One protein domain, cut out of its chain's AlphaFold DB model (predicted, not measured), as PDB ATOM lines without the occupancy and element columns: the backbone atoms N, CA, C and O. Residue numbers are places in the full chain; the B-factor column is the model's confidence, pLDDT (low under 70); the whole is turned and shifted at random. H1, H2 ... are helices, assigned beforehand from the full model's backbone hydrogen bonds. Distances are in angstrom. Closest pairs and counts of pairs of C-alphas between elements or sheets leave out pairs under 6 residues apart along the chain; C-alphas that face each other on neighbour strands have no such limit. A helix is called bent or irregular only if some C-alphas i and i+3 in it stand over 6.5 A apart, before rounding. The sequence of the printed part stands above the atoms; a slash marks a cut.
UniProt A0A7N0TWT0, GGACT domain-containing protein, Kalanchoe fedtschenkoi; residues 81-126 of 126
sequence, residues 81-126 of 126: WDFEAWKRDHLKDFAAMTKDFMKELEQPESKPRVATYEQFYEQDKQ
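Overview. This is residues 81 to 126 of the 126 residues of the protein "GGACT domain-containing protein" of Kalanchoe fedtschenkoi (UniProt A0A7N0TWT0). A long kinked helix, H1, makes most of the longest axis, and past its end the chain folds back through a loop, residues 105 to 112, to a shorter helix, H2, set crosswise beside the second half of H1 with little contact. The first stretch, residues 81 to 92, sticks out free at the other end. The printed part has 46 residues with two named helices, H1 then H2, and no named strand; the class is all helix. The whole is loose, with a radius of gyration of the C-alphas of 12.1 A, and elongated, spanning 36 by 22 by 16 A.

Arrangement. H1, residues 83 to 104, has a kink of 64 degrees near residue 90. It is irregular: C-alphas 89 and 92 are 7.7 A apart. A short link of 8 residues joins it to H2, residues 113 to 123. The two helices are close but not clearly touching, with 1 pair of C-alphas within 8 A, the closest pair, Met 97 and Phe 120, 7.7 A apart. Their centres are 12.2 A apart. Their lines are about perpendicular, but only just, at 71 degrees. In H2 every O i to N i+4 pair is within hydrogen-bond range; in H1, 15 of 18 are.

Along the chain. H1 runs 27.4 A from C-alpha 83 at (-45.649, 44.888, -25.847) to C-alpha 104 at (-20.065, 35.064, -26.328). H2 runs 15.7 A from C-alpha 113 to C-alpha 123 at (-32.619, 25.492, -20.268).

Size, cuts and confidence. The two C-alphas farthest apart, those of Asp 82 and Pro 108, are 36.5 A apart. Without residues 81 to 92, which stand free, the body spans 29 by 17 by 14 A. The printed part has no cut and ends at Gln 126, the chain's last residue. The mean pLDDT of the printed part is 72.5; 17 residues are under 70, among them 104 to 111 and 123 to 126.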
ATOM      1  N   TRP A  81     -49.355  39.763 -30.091       73.94
ATOM      2  CA  TRP A  81     -48.247  40.475 -29.467       73.94
ATOM      3  C   TRP A  81     -48.780  41.599 -28.584       73.94
ATOM      4  O   TRP A  81     -49.448  42.513 -29.066       73.94
ATOM      5  N   ASP A  82     -48.452  41.552 -27.295       76.94
ATOM      6  CA  ASP A  82     -48.687  42.646 -26.353       76.94
ATOM      7  C   ASP A  82     -47.335  43.111 -25.817       76.94
ATOM      8  O   ASP A  82     -46.670  42.407 -25.052       76.94
ATOM      9  N   PHE A  83     -46.928  44.310 -26.235       73.62
ATOM     10  CA  PHE A  83     -45.649  44.888 -25.847       73.62
ATOM     11  C   PHE A  83     -45.538  45.106 -24.334       73.62
ATOM     12  O   PHE A  83     -44.492  44.828 -23.753       73.62
ATOM     13  N   GLU A  84     -46.599  45.567 -23.672       81.38
ATOM     14  CA  GLU A  84     -46.563  45.827 -22.232       81.38
ATOM     15  C   GLU A  84     -46.559  44.521 -21.435       81.38
ATOM     16  O   GLU A  84     -45.889  44.425 -20.400       81.38
ATOM     17  N   ALA A  85     -47.251  43.489 -21.926       81.56
ATOM     18  CA  ALA A  85     -47.138  42.149 -21.366       81.56
ATOM     19  C   ALA A  85     -45.725  41.585 -21.542       81.56
ATOM     20  O   ALA A  85     -45.098  41.206 -20.552       81.56
ATOM     21  N   TRP A  86     -45.183  41.620 -22.761       83.62
ATOM     22  CA  TRP A  86     -43.831  41.146 -23.038       83.62
ATOM     23  C   TRP A  86     -42.785  41.889 -22.203       83.62
ATOM     24  O   TRP A  86     -41.914  41.280 -21.588       83.62
ATOM     25  N   LYS A  87     -42.893  43.215 -22.107       81.06
ATOM     26  CA  LYS A  87     -41.965  44.048 -21.341       81.06
ATOM     27  C   LYS A  87     -41.990  43.707 -19.855       81.06
ATOM     28  O   LYS A  87     -40.941  43.651 -19.219       81.06
ATOM     29  N   ARG A  88     -43.177  43.491 -19.287       86.81
ATOM     30  CA  ARG A  88     -43.325  43.098 -17.883       86.81
ATOM     31  C   ARG A  88     -42.748  41.707 -17.629       86.81
ATOM     32  O   ARG A  88     -42.062  41.528 -16.623       86.81
ATOM     33  N   ASP A  89     -43.023  40.762 -18.522       85.38
ATOM     34  CA  ASP A  89     -42.803  39.338 -18.265       85.38
ATOM     35  C   ASP A  89     -41.438  38.836 -18.787       85.38
ATOM     36  O   ASP A  89     -40.917  37.858 -18.260       85.38
ATOM     37  N   HIS A  90     -40.815  39.517 -19.761       82.06
ATOM     38  CA  HIS A  90     -39.626  39.024 -20.476       82.06
ATOM     39  C   HIS A  90     -38.456  40.014 -20.593       82.06
ATOM     40  O   HIS A  90     -37.336  39.583 -20.871       82.06
ATOM     41  N   LEU A  91     -38.643  41.321 -20.347       84.44
ATOM     42  CA  LEU A  91     -37.568  42.317 -20.532       84.44
ATOM     43  C   LEU A  91     -36.320  42.009 -19.697       84.44
ATOM     44  O   LEU A  91     -35.192  42.214 -20.149       84.44
ATOM     45  N   LYS A  92     -36.515  41.552 -18.457       87.50
ATOM     46  CA  LYS A  92     -35.407  41.258 -17.543       87.50
ATOM     47  C   LYS A  92     -34.524  40.137 -18.092       87.50
ATOM     48  O   LYS A  92     -33.300  40.279 -18.085       87.50
ATOM     49  N   ASP A  93     -35.141  39.065 -18.570       83.38
ATOM     50  CA  ASP A  93     -34.434  37.889 -19.074       83.38
ATOM     51  C   ASP A  93     -33.799  38.199 -20.428       83.38
ATOM     52  O   ASP A  93     -32.627  37.903 -20.642       83.38
ATOM     53  N   PHE A  94     -34.508  38.940 -21.284       80.94
ATOM     54  CA  PHE A  94     -33.961  39.472 -22.529       80.94
ATOM     55  C   PHE A  94     -32.695  40.315 -22.302       80.94
ATOM     56  O   PHE A  94     -31.690  40.146 -22.996       80.94
ATOM     57  N   ALA A  95     -32.702  41.203 -21.302       83.06
ATOM     58  CA  ALA A  95     -31.546  42.036 -20.975       83.06
ATOM     59  C   ALA A  95     -30.367  41.217 -20.419       83.06
ATOM     60  O   ALA A  95     -29.211  41.503 -20.743       83.06
ATOM     61  N   ALA A  96     -30.646  40.206 -19.591       84.25
ATOM     62  CA  ALA A  96     -29.628  39.291 -19.079       84.25
ATOM     63  C   ALA A  96     -28.978  38.500 -20.222       84.25
ATOM     64  O   ALA A  96     -27.758  38.521 -20.372       84.25
ATOM     65  N   MET A  97     -29.804  37.920 -21.087       78.44
ATOM     66  CA  MET A  97     -29.375  37.166 -22.255       78.44
ATOM     67  C   MET A  97     -28.550  38.024 -23.217       78.44
ATOM     68  O   MET A  97     -27.453  37.636 -23.597       78.44
ATOM     69  N   THR A  98     -29.005  39.239 -23.543       76.44
ATOM     70  CA  THR A  98     -28.261  40.187 -24.399       76.44
ATOM     71  C   THR A  98     -26.875  40.497 -23.829       76.44
ATOM     72  O   THR A  98     -25.890  40.608 -24.561       76.44
ATOM     73  N   LYS A  99     -26.770  40.624 -22.502       78.12
ATOM     74  CA  LYS A  99     -25.487  40.846 -21.832       78.12
ATOM     75  C   LYS A  99     -24.559  39.638 -21.942       78.12
ATOM     76  O   LYS A  99     -23.348  39.832 -22.022       78.12
ATOM     77  N   ASP A 100     -25.098  38.427 -21.909       76.81
ATOM     78  CA  ASP A 100     -24.314  37.201 -22.049       76.81
ATOM     79  C   ASP A 100     -23.910  36.956 -23.507       76.81
ATOM     80  O   ASP A 100     -22.737  36.697 -23.765       76.81
ATOM     81  N   PHE A 101     -24.800  37.228 -24.460       71.75
ATOM     82  CA  PHE A 101     -24.496  37.257 -25.890       71.75
ATOM     83  C   PHE A 101     -23.305  38.147 -26.233       71.75
ATOM     84  O   PHE A 101     -22.416  37.726 -26.966       71.75
ATOM     85  N   MET A 102     -23.254  39.368 -25.689       72.19
ATOM     86  CA  MET A 102     -22.115  40.265 -25.922       72.19
ATOM     87  C   MET A 102     -20.783  39.656 -25.470       72.19
ATOM     88  O   MET A 102     -19.759  39.948 -26.074       72.19
ATOM     89  N   LYS A 103     -20.783  38.800 -24.441       75.06
ATOM     90  CA  LYS A 103     -19.573  38.094 -23.991       75.06
ATOM     91  C   LYS A 103     -19.240  36.897 -24.885       75.06
ATOM     92  O   LYS A 103     -18.071  36.565 -25.039       75.06
ATOM     93  N   GLU A 104     -20.248  36.222 -25.439       68.69
ATOM     94  CA  GLU A 104     -20.065  35.064 -26.328       68.69
ATOM     95  C   GLU A 104     -19.626  35.461 -27.741       68.69
ATOM     96  O   GLU A 104     -18.825  34.755 -28.346       68.69
ATOM     97  N   LEU A 105     -20.080  36.611 -28.246       64.00
ATOM     98  CA  LEU A 105     -19.650  37.190 -29.528       64.00
ATOM     99  C   LEU A 105     -18.142  37.485 -29.588       64.00
ATOM    100  O   LEU A 105     -17.571  37.560 -30.672       64.00
ATOM    101  N   GLU A 106     -17.479  37.628 -28.438       63.94
ATOM    102  CA  GLU A 106     -16.020  37.767 -28.359       63.94
ATOM    103  C   GLU A 106     -15.283  36.431 -28.593       63.94
ATOM    104  O   GLU A 106     -14.051  36.413 -28.677       63.94
ATOM    105  N   GLN A 107     -16.006  35.306 -28.697       66.56
ATOM    106  CA  GLN A 107     -15.424  33.977 -28.879       66.56
ATOM    107  C   GLN A 107     -15.347  33.556 -30.359       66.56
ATOM    108  O   GLN A 107     -16.206  33.921 -31.159       66.56
ATOM    109  N   PRO A 108     -14.356  32.729 -30.749       58.06
ATOM    110  CA  PRO A 108     -14.132  32.357 -32.153       58.06
ATOM    111  C   PRO A 108     -15.210  31.457 -32.791       58.06
ATOM    112  O   PRO A 108     -15.197  31.274 -34.004       58.06
ATOM    113  N   GLU A 109     -16.101  30.856 -31.995       63.22
ATOM    114  CA  GLU A 109     -17.020  29.771 -32.395       63.22
ATOM    115  C   GLU A 109     -18.495  30.117 -32.095       63.22
ATOM    116  O   GLU A 109     -19.286  29.263 -31.692       63.22
ATOM    117  N   SER A 110     -18.877  31.386 -32.261       62.94
ATOM    118  CA  SER A 110     -20.239  31.862 -31.992       62.94
ATOM    119  C   SER A 110     -21.279  31.201 -32.907       62.94
ATOM    120  O   SER A 110     -21.110  31.153 -34.129       62.94
ATOM    121  N   LYS A 111     -22.386  30.733 -32.324       66.50
ATOM    122  CA  LYS A 111     -23.559  30.237 -33.060       66.50
ATOM    123  C   LYS A 111     -24.416  31.400 -33.584       66.50
ATOM    124  O   LYS A 111     -24.301  32.506 -33.051       66.50
ATOM    125  N   PRO A 112     -25.303  31.156 -34.571       71.25
ATOM    126  CA  PRO A 112     -26.356  32.101 -34.919       71.25
ATOM    127  C   PRO A 112     -27.165  32.485 -33.686       71.25
ATOM    128  O   PRO A 112     -27.363  31.679 -32.769       71.25
ATOM    129  N   ARG A 113     -27.646  33.721 -33.669       67.81
ATOM    130  CA  ARG A 113     -28.269  34.311 -32.486       67.81
ATOM    131  C   ARG A 113     -29.550  33.566 -32.111       67.81
ATOM    132  O   ARG A 113     -29.763  33.308 -30.929       67.81
ATOM    133  N   VAL A 114     -30.358  33.162 -33.094       67.31
ATOM    134  CA  VAL A 114     -31.595  32.386 -32.874       67.31
ATOM    135  C   VAL A 114     -31.314  31.054 -32.184       67.31
ATOM    136  O   VAL A 114     -31.958  30.739 -31.187       67.31
ATOM    137  N   ALA A 115     -30.283  30.325 -32.617       72.50
ATOM    138  CA  ALA A 115     -29.905  29.062 -31.986       72.50
ATOM    139  C   ALA A 115     -29.523  29.244 -30.506       72.50
ATOM    140  O   ALA A 115     -29.813  28.386 -29.676       72.50
ATOM    141  N   THR A 116     -28.886  30.359 -30.148       69.69
ATOM    142  CA  THR A 116     -28.585  30.666 -28.743       69.69
ATOM    143  C   THR A 116     -29.838  31.108 -27.968       69.69
ATOM    144  O   THR A 116     -29.985  30.718 -26.810       69.69
ATOM    145  N   TYR A 117     -30.770  31.847 -28.591       66.50
ATOM    146  CA  TYR A 117     -32.069  32.200 -27.989       66.50
ATOM    147  C   TYR A 117     -32.882  30.954 -27.623       66.50
ATOM    148  O   TYR A 117     -33.362  30.840 -26.495       66.50
ATOM    149  N   GLU A 118     -33.019  30.009 -28.554       71.94
ATOM    150  CA  GLU A 118     -33.739  28.753 -28.320       71.94
ATOM    151  C   GLU A 118     -33.109  27.970 -27.165       71.94
ATOM    152  O   GLU A 118     -33.806  27.560 -26.236       71.94
ATOM    153  N   GLN A 119     -31.776  27.852 -27.157       75.44
ATOM    154  CA  GLN A 119     -31.051  27.168 -26.086       75.44
ATOM    155  C   GLN A 119     -31.275  27.806 -24.713       75.44
ATOM    156  O   GLN A 119     -31.417  27.077 -23.732       75.44
ATOM    157  N   PHE A 120     -31.318  29.137 -24.625       73.00
ATOM    158  CA  PHE A 120     -31.552  29.841 -23.365       73.00
ATOM    159  C   PHE A 120     -32.930  29.501 -22.774       73.00
ATOM    160  O   PHE A 120     -33.033  29.105 -21.616       73.00
ATOM    161  N   TYR A 121     -33.991  29.567 -23.582       67.06
ATOM    162  CA  TYR A 121     -35.352  29.275 -23.115       67.06
ATOM    163  C   TYR A 121     -35.649  27.777 -22.939       67.06
ATOM    164  O   TYR A 121     -36.579  27.410 -22.217       67.06
ATOM    165  N   GLU A 122     -34.889  26.893 -23.584       71.69
ATOM    166  CA  GLU A 122     -34.958  25.450 -23.338       71.69
ATOM    167  C   GLU A 122     -34.315  25.044 -22.007       71.69
ATOM    168  O   GLU A 122     -34.783  24.094 -21.377       71.69
ATOM    169  N   GLN A 123     -33.283  25.763 -21.549       61.03
ATOM    170  CA  GLN A 123     -32.619  25.492 -20.268       61.03
ATOM    171  C   GLN A 123     -33.535  25.746 -19.063       61.03
ATOM    172  O   GLN A 123     -33.496  24.977 -18.106       61.03
ATOM    173  N   ASP A 124     -34.413  26.749 -19.139       55.53
ATOM    174  CA  ASP A 124     -35.371  27.090 -18.074       55.53
ATOM    175  C   ASP A 124     -36.599  26.153 -18.009       55.53
ATOM    176  O   ASP A 124     -37.435  26.273 -17.111       55.53
ATOM    177  N   LYS A 125     -36.738  25.204 -18.949       53.81
ATOM    178  CA  LYS A 125     -37.837  24.217 -18.979       53.81
ATOM    179  C   LYS A 125     -37.542  22.913 -18.209       53.81
ATOM    180  O   LYS A 125     -38.365  21.996 -18.282       53.81
ATOM    181  N   GLN A 126     -36.417  22.807 -17.493       38.81
ATOM    182  CA  GLN A 126     -36.063  21.664 -16.623       38.81
ATOM    183  C   GLN A 126     -36.171  22.008 -15.137       38.81
ATOM    184  O   GLN A 126     -36.624  21.117 -14.380       38.81
TER     185      GLN A 126